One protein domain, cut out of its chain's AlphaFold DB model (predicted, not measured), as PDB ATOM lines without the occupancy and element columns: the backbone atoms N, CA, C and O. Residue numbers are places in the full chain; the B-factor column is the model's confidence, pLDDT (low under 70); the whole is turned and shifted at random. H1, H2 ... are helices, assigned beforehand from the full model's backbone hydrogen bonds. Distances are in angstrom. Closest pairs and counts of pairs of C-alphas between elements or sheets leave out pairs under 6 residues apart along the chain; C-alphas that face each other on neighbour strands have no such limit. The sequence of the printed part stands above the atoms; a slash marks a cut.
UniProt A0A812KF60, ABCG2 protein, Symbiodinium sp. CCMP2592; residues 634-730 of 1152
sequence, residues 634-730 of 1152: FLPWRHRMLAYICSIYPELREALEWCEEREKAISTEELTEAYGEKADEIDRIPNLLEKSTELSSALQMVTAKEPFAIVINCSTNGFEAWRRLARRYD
ATOM      1  N   PHE A 634     182.236 206.687 176.171       80.56
ATOM      2  CA  PHE A 634     183.409 205.979 176.683       80.56
ATOM      3  C   PHE A 634     183.827 204.782 175.824       80.56
ATOM      4  O   PHE A 634     185.018 204.631 175.574       80.56
ATOM      5  N   LEU A 635     182.900 203.950 175.337       73.19
ATOM      6  CA  LEU A 635     183.261 202.778 174.525       73.19
ATOM      7  C   LEU A 635     183.826 203.175 173.142       73.19
ATOM      8  O   LEU A 635     184.939 202.740 172.820       73.19
ATOM      9  N   PRO A 636     183.184 204.074 172.362       71.88
ATOM     10  CA  PRO A 636     183.770 204.618 171.136       71.88
ATOM     11  C   PRO A 636     185.091 205.361 171.364       71.88
ATOM     12  O   PRO A 636     185.957 205.367 170.488       71.88
ATOM     13  N   TRP A 637     185.274 206.024 172.512       85.00
ATOM     14  CA  TRP A 637     186.544 206.662 172.866       85.00
ATOM     15  C   TRP A 637     187.635 205.640 173.203       85.00
ATOM     16  O   TRP A 637     188.720 205.712 172.630       85.00
ATOM     17  N   ARG A 638     187.340 204.660 174.065       87.12
ATOM     18  CA  ARG A 638     188.257 203.590 174.485       87.12
ATOM     19  C   ARG A 638     188.797 202.832 173.279       87.12
ATOM     20  O   ARG A 638     190.006 202.656 173.185       87.12
ATOM     21  N   HIS A 639     187.942 202.449 172.328       77.12
ATOM     22  CA  HIS A 639     188.387 201.766 171.108       77.12
ATOM     23  C   HIS A 639     189.335 202.629 170.257       77.12
ATOM     24  O   HIS A 639     190.360 202.128 169.797       77.12
ATOM     25  N   ARG A 640     189.061 203.934 170.105       80.25
ATOM     26  CA  ARG A 640     189.954 204.869 169.392       80.25
ATOM     27  C   ARG A 640     191.270 205.116 170.137       80.25
ATOM     28  O   ARG A 640     192.317 205.175 169.500       80.25
ATOM     29  N   MET A 641     191.240 205.224 171.465       86.00
ATOM     30  CA  MET A 641     192.437 205.425 172.286       86.00
ATOM     31  C   MET A 641     193.319 204.169 172.321       86.00
ATOM     32  O   MET A 641     194.526 204.278 172.140       86.00
ATOM     33  N   LEU A 642     192.729 202.976 172.456       84.31
ATOM     34  CA  LEU A 642     193.445 201.700 172.366       84.31
ATOM     35  C   LEU A 642     194.078 201.520 170.978       84.31
ATOM     36  O   LEU A 642     195.250 201.172 170.881       84.31
ATOM     37  N   ALA A 643     193.350 201.826 169.897       78.38
ATOM     38  CA  ALA A 643     193.903 201.794 168.541       78.38
ATOM     39  C   ALA A 643     195.060 202.794 168.340       78.38
ATOM     40  O   ALA A 643     196.031 202.467 167.661       78.38
ATOM     41  N   TYR A 644     194.985 203.983 168.948       82.75
ATOM     42  CA  TYR A 644     196.065 204.973 168.934       82.75
ATOM     43  C   TYR A 644     197.295 204.511 169.731       82.75
ATOM     44  O   TYR A 644     198.412 204.624 169.239       82.75
ATOM     45  N   ILE A 645     197.119 203.951 170.933       85.88
ATOM     46  CA  ILE A 645     198.245 203.424 171.721       85.88
ATOM     47  C   ILE A 645     198.915 202.270 170.963       85.88
ATOM     48  O   ILE A 645     200.124 202.295 170.750       85.88
ATOM     49  N   CYS A 646     198.132 201.305 170.473       83.44
ATOM     50  CA  CYS A 646     198.652 200.128 169.775       83.44
ATOM     51  C   CYS A 646     199.166 200.409 168.347       83.44
ATOM     52  O   CYS A 646     199.706 199.499 167.723       83.44
ATOM     53  N   SER A 647     199.024 201.628 167.807       76.06
ATOM     54  CA  SER A 647     199.702 202.028 166.561       76.06
ATOM     55  C   SER A 647     201.131 202.530 166.801       76.06
ATOM     56  O   SER A 647     201.955 202.489 165.887       76.06
ATOM     57  N   ILE A 648     201.429 202.970 168.030       80.62
ATOM     58  CA  ILE A 648     202.749 203.433 168.480       80.62
ATOM     59  C   ILE A 648     203.489 202.291 169.193       80.62
ATOM     60  O   ILE A 648     204.654 202.031 168.895       80.62
ATOM     61  N   TYR A 649     202.790 201.578 170.081       84.69
ATOM     62  CA  TYR A 649     203.282 200.438 170.856       84.69
ATOM     63  C   TYR A 649     202.320 199.241 170.732       84.69
ATOM     64  O   TYR A 649     201.486 199.031 171.621       84.69
ATOM     65  N   PRO A 650     202.379 198.468 169.628       79.94
ATOM     66  CA  PRO A 650     201.522 197.299 169.410       79.94
ATOM     67  C   PRO A 650     201.515 196.304 170.580       79.94
ATOM     68  O   PRO A 650     200.464 195.757 170.913       79.94
ATOM     69  N   GLU A 651     202.665 196.134 171.233       79.81
ATOM     70  CA  GLU A 651     202.891 195.252 172.379       79.81
ATOM     71  C   GLU A 651     202.093 195.635 173.637       79.81
ATOM     72  O   GLU A 651     201.874 194.798 174.507       79.81
ATOM     73  N   LEU A 652     201.591 196.873 173.742       86.75
ATOM     74  CA  LEU A 652     200.765 197.280 174.883       86.75
ATOM     75  C   LEU A 652     199.326 196.754 174.821       86.75
ATOM     76  O   LEU A 652     198.606 196.896 175.809       86.75
ATOM     77  N   ARG A 653     198.890 196.147 173.705       85.81
ATOM     78  CA  ARG A 653     197.520 195.628 173.550       85.81
ATOM     79  C   ARG A 653     197.127 194.697 174.695       85.81
ATOM     80  O   ARG A 653     196.133 194.938 175.373       85.81
ATOM     81  N   GLU A 654     197.910 193.649 174.895       81.50
ATOM     82  CA  GLU A 654     197.576 192.563 175.816       81.50
ATOM     83  C   GLU A 654     197.687 193.027 177.268       81.50
ATOM     84  O   GLU A 654     196.783 192.764 178.055       81.50
ATOM     85  N   ALA A 655     198.695 193.842 177.595       85.38
ATOM     86  CA  ALA A 655     198.808 194.482 178.902       85.38
ATOM     87  C   ALA A 655     197.614 195.410 179.219       85.38
ATOM     88  O   ALA A 655     197.123 195.409 180.348       85.38
ATOM     89  N   LEU A 656     197.106 196.180 178.249       88.94
ATOM     90  CA  LEU A 656     195.931 197.044 178.439       88.94
ATOM     91  C   LEU A 656     194.638 196.238 178.617       88.94
ATOM     92  O   LEU A 656     193.842 196.557 179.500       88.94
ATOM     93  N   GLU A 657     194.439 195.178 177.831       84.31
ATOM     94  CA  GLU A 657     193.272 194.293 177.946       84.31
ATOM     95  C   GLU A 657     193.322 193.464 179.257       84.31
ATOM     96  O   GLU A 657     192.312 193.336 179.950       84.31
ATOM     97  N   TRP A 658     194.510 193.023 179.696       85.00
ATOM     98  CA  TRP A 658     194.757 192.415 181.015       85.00
ATOM     99  C   TRP A 658     194.460 193.378 182.170       85.00
ATOM    100  O   TRP A 658     193.894 192.969 183.186       85.00
ATOM    101  N   CYS A 659     194.788 194.667 182.019       85.19
ATOM    102  CA  CYS A 659     194.466 195.683 183.020       85.19
ATOM    103  C   CYS A 659     192.953 195.843 183.205       85.19
ATOM    104  O   CYS A 659     192.498 196.029 184.330       85.19
ATOM    105  N   GLU A 660     192.163 195.754 182.134       84.06
ATOM    106  CA  GLU A 660     190.703 195.908 182.190       84.06
ATOM    107  C   GLU A 660     190.003 194.778 182.964       84.06
ATOM    108  O   GLU A 660     189.010 195.039 183.645       84.06
ATOM    109  N   GLU A 661     190.534 193.548 182.942       76.56
ATOM    110  CA  GLU A 661     189.984 192.431 183.729       76.56
ATOM    111  C   GLU A 661     190.316 192.512 185.244       76.56
ATOM    112  O   GLU A 661     189.757 191.752 186.040       76.56
ATOM    113  N   ARG A 662     191.191 193.430 185.694       77.06
ATOM    114  CA  ARG A 662     191.658 193.507 187.098       77.06
ATOM    115  C   ARG A 662     190.705 194.301 188.000       77.06
ATOM    116  O   ARG A 662     190.634 195.533 187.969       77.06
ATOM    117  N   GLU A 663     190.013 193.614 188.911       70.44
ATOM    118  CA  GLU A 663     189.146 194.271 189.905       70.44
ATOM    119  C   GLU A 663     189.917 195.070 190.969       70.44
ATOM    120  O   GLU A 663     189.504 196.170 191.359       70.44
ATOM    121  N   LYS A 664     191.047 194.533 191.438       78.19
ATOM    122  CA  LYS A 664     191.930 195.165 192.432       78.19
ATOM    123  C   LYS A 664     192.911 196.126 191.752       78.19
ATOM    124  O   LYS A 664     193.085 196.064 190.539       78.19
ATOM    125  N   ALA A 665     193.488 197.046 192.525       80.19
ATOM    126  CA  ALA A 665     194.549 197.924 192.030       80.19
ATOM    127  C   ALA A 665     195.786 197.098 191.669       80.19
ATOM    128  O   ALA A 665     196.135 196.187 192.418       80.19
ATOM    129  N   ILE A 666     196.405 197.421 190.535       82.06
ATOM    130  CA  ILE A 666     197.557 196.690 189.999       82.06
ATOM    131  C   ILE A 666     198.825 197.204 190.682       82.06
ATOM    132  O   ILE A 666     199.087 198.411 190.670       82.06
ATOM    133  N   SER A 667     199.615 196.304 191.270       80.25
ATOM    134  CA  SER A 667     200.904 196.676 191.870       80.25
ATOM    135  C   SER A 667     202.010 196.777 190.809       80.25
ATOM    136  O   SER A 667     201.941 196.149 189.749       80.25
ATOM    137  N   THR A 668     203.050 197.571 191.078       77.56
ATOM    138  CA  THR A 668     204.207 197.694 190.172       77.56
ATOM    139  C   THR A 668     204.930 196.354 190.023       77.56
ATOM    140  O   THR A 668     205.415 196.021 188.945       77.56
ATOM    141  N   GLU A 669     204.971 195.569 191.097       78.31
ATOM    142  CA  GLU A 669     205.547 194.229 191.160       78.31
ATOM    143  C   GLU A 669     204.721 193.243 190.326       78.31
ATOM    144  O   GLU A 669     205.285 192.588 189.456       78.31
ATOM    145  N   GLU A 670     203.396 193.214 190.514       80.69
ATOM    146  CA  GLU A 670     202.446 192.373 189.764       80.69
ATOM    147  C   GLU A 670     202.520 192.644 188.248       80.69
ATOM    148  O   GLU A 670     202.548 191.719 187.439       80.69
ATOM    149  N   LEU A 671     202.625 193.920 187.860       82.56
ATOM    150  CA  LEU A 671     202.810 194.346 186.471       82.56
ATOM    151  C   LEU A 671     204.193 193.954 185.909       82.56
ATOM    152  O   LEU A 671     204.304 193.573 184.744       82.56
ATOM    153  N   THR A 672     205.249 194.025 186.727       82.94
ATOM    154  CA  THR A 672     206.630 193.683 186.328       82.94
ATOM    155  C   THR A 672     206.873 192.168 186.279       82.94
ATOM    156  O   THR A 672     207.752 191.708 185.553       82.94
ATOM    157  N   GLU A 673     206.097 191.388 187.029       83.50
ATOM    158  CA  GLU A 673     206.073 189.925 186.964       83.50
ATOM    159  C   GLU A 673     205.273 189.433 185.747       83.50
ATOM    160  O   GLU A 673     205.723 188.515 185.072       83.50
ATOM    161  N   ALA A 674     204.154 190.088 185.412       79.69
ATOM    162  CA  ALA A 674     203.322 189.718 184.263       79.69
ATOM    163  C   ALA A 674     203.896 190.129 182.893       79.69
ATOM    164  O   ALA A 674     203.779 189.361 181.948       79.69
ATOM    165  N   TYR A 675     204.498 191.322 182.775       86.94
ATOM    166  CA  TYR A 675     204.964 191.872 181.484       86.94
ATOM    167  C   TYR A 675     206.371 192.499 181.532       86.94
ATOM    168  O   TYR A 675     206.836 193.066 180.545       86.94
ATOM    169  N   GLY A 676     207.048 192.483 182.684       82.38
ATOM    170  CA  GLY A 676     208.353 193.130 182.870       82.38
ATOM    171  C   GLY A 676     209.543 192.196 182.647       82.38
ATOM    172  O   GLY A 676     209.452 191.170 181.985       82.38
ATOM    173  N   GLU A 677     210.696 192.529 183.234       74.56
ATOM    174  CA  GLU A 677     211.946 191.773 183.026       74.56
ATOM    175  C   GLU A 677     211.945 190.335 183.565       74.56
ATOM    176  O   GLU A 677     212.882 189.586 183.287       74.56
ATOM    177  N   LYS A 678     210.927 189.972 184.352       66.81
ATOM    178  CA  LYS A 678     210.731 188.638 184.934       66.81
ATOM    179  C   LYS A 678     209.636 187.822 184.240       66.81
ATOM    180  O   LYS A 678     209.463 186.665 184.609       66.81
ATOM    181  N   ALA A 679     208.914 188.420 183.294       74.44
ATOM    182  CA  ALA A 679     207.938 187.716 182.475       74.44
ATOM    183  C   ALA A 679     208.638 186.738 181.516       74.44
ATOM    184  O   ALA A 679     209.841 186.865 181.253       74.44
ATOM    185  N   ASP A 680     207.880 185.787 180.970       66.06
ATOM    186  CA  ASP A 680     208.368 184.912 179.906       66.06
ATOM    187  C   ASP A 680     208.768 185.729 178.659       66.06
ATOM    188  O   ASP A 680     208.296 186.841 178.425       66.06
ATOM    189  N   GLU A 681     209.664 185.179 177.832       68.25
ATOM    190  CA  GLU A 681     210.260 185.888 176.678       68.25
ATOM    191  C   GLU A 681     209.227 186.322 175.612       68.25
ATOM    192  O   GLU A 681     209.530 187.154 174.761       68.25
ATOM    193  N   ILE A 682     208.003 185.785 175.682       59.44
ATOM    194  CA  ILE A 682     206.860 186.136 174.828       59.44
ATOM    195  C   ILE A 682     206.137 187.385 175.364       59.44
ATOM    196  O   ILE A 682     205.885 188.315 174.602       59.44
ATOM    197  N   ASP A 683     205.854 187.428 176.670       67.44
ATOM    198  CA  ASP A 683     205.086 188.497 177.328       67.44
ATOM    199  C   ASP A 683     205.954 189.707 177.737       67.44
ATOM    200  O   ASP A 683     205.443 190.748 178.155       67.44
ATOM    201  N   ARG A 684     207.286 189.604 177.644       81.56
ATOM    202  CA  ARG A 684     208.219 190.650 178.092       81.56
ATOM    203  C   ARG A 684     208.142 191.927 177.243       81.56
ATOM    204  O   ARG A 684     208.740 192.035 176.171       81.56
ATOM    205  N   ILE A 685     207.534 192.968 177.805       84.75
ATOM    206  CA  ILE A 685     207.473 194.317 177.237       84.75
ATOM    207  C   ILE A 685     208.733 195.114 177.644       84.75
ATOM    208  O   ILE A 685     208.952 195.370 178.835       84.75
ATOM    209  N   PRO A 686     209.574 195.565 176.691       80.62
ATOM    210  CA  PRO A 686     210.744 196.384 177.007       80.62
ATOM    211  C   PRO A 686     210.324 197.755 177.552       80.62
ATOM    212  O   PRO A 686     209.352 198.350 177.087       80.62
ATOM    213  N   ASN A 687     211.077 198.277 178.522       84.12
ATOM    214  CA  ASN A 687     210.884 199.604 179.122       84.12
ATOM    215  C   ASN A 687     209.454 199.857 179.665       84.12
ATOM    216  O   ASN A 687     208.944 200.977 179.627       84.12
ATOM    217  N   LEU A 688     208.798 198.822 180.206       85.56
ATOM    218  CA  LEU A 688     207.407 198.852 180.685       85.56
ATOM    219  C   LEU A 688     207.072 200.022 181.639       85.56
ATOM    220  O   LEU A 688     205.978 200.583 181.569       85.56
ATOM    221  N   LEU A 689     208.006 200.430 182.507       83.62
ATOM    222  CA  LEU A 689     207.813 201.550 183.442       83.62
ATOM    223  C   LEU A 689     207.854 202.928 182.751       83.62
ATOM    224  O   LEU A 689     207.110 203.835 183.136       83.62
ATOM    225  N   GLU A 690     208.665 203.075 181.702       84.19
ATOM    226  CA  GLU A 690     208.688 204.275 180.854       84.19
ATOM    227  C   GLU A 690     207.373 204.361 180.071       84.19
ATOM    228  O   GLU A 690     206.660 205.359 180.169       84.19
ATOM    229  N   LYS A 691     206.960 203.253 179.437       88.94
ATOM    230  CA  LYS A 691     205.674 203.128 178.731       88.94
ATOM    231  C   LYS A 691     204.465 203.402 179.634       88.94
ATOM    232  O   LYS A 691     203.515 204.042 179.193       88.94
ATOM    233  N   SER A 692     204.500 202.991 180.905       89.88
ATOM    234  CA  SER A 692     203.469 203.337 181.902       89.88
ATOM    235  C   SER A 692     203.394 204.851 182.157       89.88
ATOM    236  O   SER A 692     202.305 205.428 182.219       89.88
ATOM    237  N   THR A 693     204.554 205.509 182.234       87.00
ATOM    238  CA  THR A 693     204.670 206.958 182.461       87.00
ATOM    239  C   THR A 693     204.207 207.758 181.238       87.00
ATOM    240  O   THR A 693     203.474 208.745 181.372       87.00
ATOM    241  N   GLU A 694     204.557 207.303 180.034       88.25
ATOM    242  CA  GLU A 694     204.046 207.843 178.773       88.25
ATOM    243  C   GLU A 694     202.532 207.650 178.637       88.25
ATOM    244  O   GLU A 694     201.826 208.595 178.284       88.25
ATOM    245  N   LEU A 695     202.006 206.472 178.988       91.00
ATOM    246  CA  LEU A 695     200.574 206.179 178.978       91.00
ATOM    247  C   LEU A 695     199.799 207.093 179.941       91.00
ATOM    248  O   LEU A 695     198.767 207.639 179.550       91.00
ATOM    249  N   SER A 696     200.303 207.332 181.161       88.31
ATOM    250  CA  SER A 696     199.705 208.327 182.070       88.31
ATOM    251  C   SER A 696     199.706 209.723 181.439       88.31
ATOM    252  O   SER A 696     198.676 210.398 181.419       88.31
ATOM    253  N   SER A 697     200.833 210.138 180.856       87.62
ATOM    254  CA  SER A 697     200.979 211.451 180.211       87.62
ATOM    255  C   SER A 697     200.019 211.623 179.025       87.62
ATOM    256  O   SER A 697     199.337 212.643 178.909       87.62
ATOM    257  N   ALA A 698     199.887 210.597 178.180       87.69
ATOM    258  CA  ALA A 698     198.946 210.567 177.069       87.69
ATOM    259  C   ALA A 698     197.494 210.648 177.564       87.69
ATOM    260  O   ALA A 698     196.728 211.477 177.070       87.69
ATOM    261  N   LEU A 699     197.124 209.855 178.577       90.12
ATOM    262  CA  LEU A 699     195.784 209.873 179.172       90.12
ATOM    263  C   LEU A 699     195.443 211.233 179.795       90.12
ATOM    264  O   LEU A 699     194.330 211.715 179.592       90.12
ATOM    265  N   GLN A 700     196.387 211.903 180.463       87.75
ATOM    266  CA  GLN A 700     196.207 213.281 180.946       87.75
ATOM    267  C   GLN A 700     195.939 214.262 179.792       87.75
ATOM    268  O   GLN A 700     195.113 215.160 179.924       87.75
ATOM    269  N   MET A 701     196.578 214.077 178.631       84.25
ATOM    270  CA  MET A 701     196.345 214.923 177.456       84.25
ATOM    271  C   MET A 701     195.002 214.667 176.754       84.25
ATOM    272  O   MET A 701     194.528 215.568 176.054       84.25
ATOM    273  N   VAL A 702     194.403 213.477 176.880       88.44
ATOM    274  CA  VAL A 702     193.145 213.092 176.197       88.44
ATOM    275  C   VAL A 702     191.945 212.930 177.138       88.44
ATOM    276  O   VAL A 702     190.896 212.443 176.718       88.44
ATOM    277  N   THR A 703     192.053 213.370 178.394       90.44
ATOM    278  CA  THR A 703     190.944 213.397 179.361       90.44
ATOM    279  C   THR A 703     190.676 214.812 179.884       90.44
ATOM    280  O   THR A 703     191.541 215.682 179.866       90.44
ATOM    281  N   ALA A 704     189.449 215.060 180.339       86.75
ATOM    282  CA  ALA A 704     189.012 216.284 181.010       86.75
ATOM    283  C   ALA A 704     188.010 215.942 182.128       86.75
ATOM    284  O   ALA A 704     187.497 214.828 182.163       86.75
ATOM    285  N   LYS A 705     187.690 216.897 183.018       91.44
ATOM    286  CA  LYS A 705     186.725 216.737 184.134       91.44
ATOM    287  C   LYS A 705     187.045 215.518 185.034       91.44
ATOM    288  O   LYS A 705     188.199 215.325 185.406       91.44
ATOM    289  N   GLU A 706     186.042 214.720 185.417       88.75
ATOM    290  CA  GLU A 706     186.193 213.554 186.303       88.75
ATOM    291  C   GLU A 706     187.206 212.510 185.775       88.75
ATOM    292  O   GLU A 706     188.068 212.103 186.554       88.75
ATOM    293  N   PRO A 707     187.216 212.120 184.480       91.50
ATOM    294  CA  PRO A 707     188.284 211.287 183.914       91.50
ATOM    295  C   PRO A 707     189.704 211.805 184.170       91.50
ATOM    296  O   PRO A 707     190.572 211.039 184.576       91.50
ATOM    297  N   PHE A 708     189.941 213.107 183.995       89.56
ATOM    298  CA  PHE A 708     191.258 213.718 184.213       89.56
ATOM    299  C   PHE A 708     191.674 213.666 185.689       89.56
ATOM    300  O   PHE A 708     192.812 213.326 186.009       89.56
ATOM    301  N   ALA A 709     190.725 213.902 186.602       87.06
ATOM    302  CA  ALA A 709     190.949 213.715 188.032       87.06
ATOM    303  C   ALA A 709     191.256 212.246 188.387       87.06
ATOM    304  O   ALA A 709     192.071 211.993 189.271       87.06
ATOM    305  N   ILE A 710     190.657 211.267 187.701       89.19
ATOM    306  CA  ILE A 710     190.975 209.843 187.899       89.19
ATOM    307  C   ILE A 710     192.417 209.536 187.477       89.19
ATOM    308  O   ILE A 710     193.124 208.891 188.247       89.19
ATOM    309  N   VAL A 711     192.866 210.037 186.319       89.81
ATOM    310  CA  VAL A 711     194.237 209.812 185.817       89.81
ATOM    311  C   VAL A 711     195.287 210.484 186.710       89.81
ATOM    312  O   VAL A 711     196.258 209.834 187.088       89.81
ATOM    313  N   ILE A 712     195.084 211.744 187.124       88.38
ATOM    314  CA  ILE A 712     196.006 212.436 188.051       88.38
ATOM    315  C   ILE A 712     196.156 211.666 189.370       88.38
ATOM    316  O   ILE A 712     197.264 211.522 189.887       88.38
ATOM    317  N   ASN A 713     195.062 211.097 189.885       87.12
ATOM    318  CA  ASN A 713     195.070 210.267 191.092       87.12
ATOM    319  C   ASN A 713     195.721 208.873 190.899       87.12
ATOM    320  O   ASN A 713     195.582 208.027 191.786       87.12
ATOM    321  N   CYS A 714     196.411 208.622 189.779       84.06
ATOM    322  CA  CYS A 714     197.277 207.460 189.527       84.06
ATOM    323  C   CYS A 714     198.761 207.833 189.308       84.06
ATOM    324  O   CYS A 714     199.561 206.954 188.993       84.06
ATOM    325  N   SER A 715     199.120 209.119 189.445       80.44
ATOM    326  CA  SER A 715     200.465 209.666 189.201       80.44
ATOM    327  C   SER A 715     201.097 209.185 187.880       80.44
ATOM    328  O   SER A 715     200.578 209.490 186.807       80.44
ATOM    329  N   THR A 716     202.214 208.458 187.919       78.75
ATOM    330  CA  THR A 716     202.916 207.946 186.729       78.75
ATOM    331  C   THR A 716     202.424 206.569 186.271       78.75
ATOM    332  O   THR A 716     202.861 206.101 185.226       78.75
ATOM    333  N   ASN A 717     201.504 205.918 186.992       84.94
ATOM    334  CA  ASN A 717     201.007 204.590 186.627       84.94
ATOM    335  C   ASN A 717     199.848 204.679 185.613       84.94
ATOM    336  O   ASN A 717     198.668 204.716 185.977       84.94
ATOM    337  N   GLY A 718     200.193 204.700 184.323       88.56
ATOM    338  CA  GLY A 718     199.229 204.752 183.222       88.56
ATOM    339  C   GLY A 718     198.330 203.517 183.118       88.56
ATOM    340  O   GLY A 718     197.180 203.638 182.702       88.56
ATOM    341  N   PHE A 719     198.808 202.346 183.546       91.56
ATOM    342  CA  PHE A 719     198.036 201.098 183.523       91.56
ATOM    343  C   PHE A 719     196.932 201.080 184.594       91.56
ATOM    344  O   PHE A 719     195.776 200.773 184.295       91.56
ATOM    345  N   GLU A 720     197.232 201.521 185.821       90.00
ATOM    346  CA  GLU A 720     196.216 201.722 186.868       90.00
ATOM    347  C   GLU A 720     195.247 202.864 186.505       90.00
ATOM    348  O   GLU A 720     194.056 202.789 186.817       90.00
ATOM    349  N   ALA A 721     195.710 203.902 185.795       91.06
ATOM    350  CA  ALA A 721     194.836 204.934 185.231       91.06
ATOM    351  C   ALA A 721     193.866 204.366 184.180       91.06
ATOM    352  O   ALA A 721     192.662 204.617 184.271       91.06
ATOM    353  N   TRP A 722     194.357 203.555 183.235       92.62
ATOM    354  CA  TRP A 722     193.536 202.867 182.233       92.62
ATOM    355  C   TRP A 722     192.469 201.987 182.892       92.62
ATOM    356  O   TRP A 722     191.274 202.163 182.643       92.62
ATOM    357  N   ARG A 723     192.878 201.128 183.835       90.88
ATOM    358  CA  ARG A 723     191.978 200.276 184.624       90.88
ATOM    359  C   ARG A 723     190.918 201.076 185.381       90.88
ATOM    360  O   ARG A 723     189.747 200.695 185.386       90.88
ATOM    361  N   ARG A 724     191.285 202.183 186.037       88.81
ATOM    362  CA  ARG A 724     190.324 203.005 186.798       88.81
ATOM    363  C   ARG A 724     189.354 203.771 185.904       88.81
ATOM    364  O   ARG A 724     188.200 203.923 186.298       88.81
ATOM    365  N   LEU A 725     189.767 204.193 184.707       89.12
ATOM    366  CA  LEU A 725     188.844 204.715 183.693       89.12
ATOM    367  C   LEU A 725     187.879 203.618 183.222       89.12
ATOM    368  O   LEU A 725     186.665 203.819 183.283       89.12
ATOM    369  N   ALA A 726     188.399 202.442 182.851       86.50
ATOM    370  CA  ALA A 726     187.596 201.291 182.442       86.50
ATOM    371  C   ALA A 726     186.557 200.918 183.508       86.50
ATOM    372  O   ALA A 726     185.365 200.929 183.225       86.50
ATOM    373  N   ARG A 727     186.951 200.726 184.774       82.56
ATOM    374  CA  ARG A 727     186.002 200.384 185.851       82.56
ATOM    375  C   ARG A 727     185.021 201.504 186.221       82.56
ATOM    376  O   ARG A 727     184.006 201.207 186.847       82.56
ATOM    377  N   ARG A 728     185.291 202.770 185.877       83.38
ATOM    378  CA  ARG A 728     184.395 203.906 186.179       83.38
ATOM    379  C   ARG A 728     183.323 204.132 185.112       83.38
ATOM    380  O   ARG A 728     182.204 204.504 185.475       83.38
ATOM    381  N   TYR A 729     183.666 203.944 183.836       79.00
ATOM    382  CA  TYR A 729     182.802 204.266 182.690       79.00
ATOM    383  C   TYR A 729     182.375 203.036 181.876       79.00
ATOM    384  O   TYR A 729     181.337 203.079 181.214       79.00
ATOM    385  N   ASP A 730     183.080 201.910 182.020       70.50
ATOM    386  CA  ASP A 730     182.569 200.574 181.712       70.50
ATOM    387  C   ASP A 730     182.575 199.605 182.918       70.50
ATOM    388  O   ASP A 730     183.238 198.565 182.905       70.50
TER     389      ASP A 730
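What this domain is: This is residues 634 to 730 of the 1152 residues of the protein "ABCG2 protein" of Symbiodinium sp. CCMP2592 (UniProt A0A812KF60). A compact cluster of six helices has H6 in its middle: the H4 and H5 hairpin packs on H6 from one side, H2 packs on it from another, and H1 folds back from H2. H3 and the loop of residues 675 to 687 make one end of the longest axis, with H5 at the other. The printed part has 97 residues, with six named helices in the order H1 to H6 and no named strand: all helix. The radius of gyration of the C-alphas is 12.5 A, and the spans are 39 by 26 by 22 A.

Where its parts are: Find C-alpha 634 at (183.409, 205.979, 176.683); from there H1 runs 21.2 A to residue 648. Read on to H2, residues 652 to 660, and H3, residues 668 to 674. H4 runs 20.6 A from C-alpha 688 at (207.407, 198.852, 180.685) to residue 702. H5 covers residues 705 to 712, and H6 runs 16.4 A from residue 718 to C-alpha 729 at (182.802, 204.266, 182.690).

How they stand to each other: Begin at the hub, H6, whose residues 718 to 722 alone touch H4, at a steep tilt of 45 degrees; their closest C-alphas, Ser 696 and Gly 718, are 3.8 A apart. H5 and H6 form a hairpin, closest at C-alphas 711 and 721, 4.9 A. H2 touches H6 at C-alphas 660 and 723, 5.2 A. H1 and H2 form a hairpin, closest at C-alphas 646 and 653, 6.0 A. H3 is near H2 and close but not clearly touching H4, with C-alphas 672 and 688 closest at 7.7 A. Every O i to N i+4 pair is within hydrogen-bond range in H2 to H6, and 10 of 11 in H1.

The domain as a whole: Look at C-alphas 681 and 705, the two farthest apart, at 39.5 A. The printed part has no cut; the H3 to H4 link is long. Confidence is under 70 at residues 678 and 680 to 683.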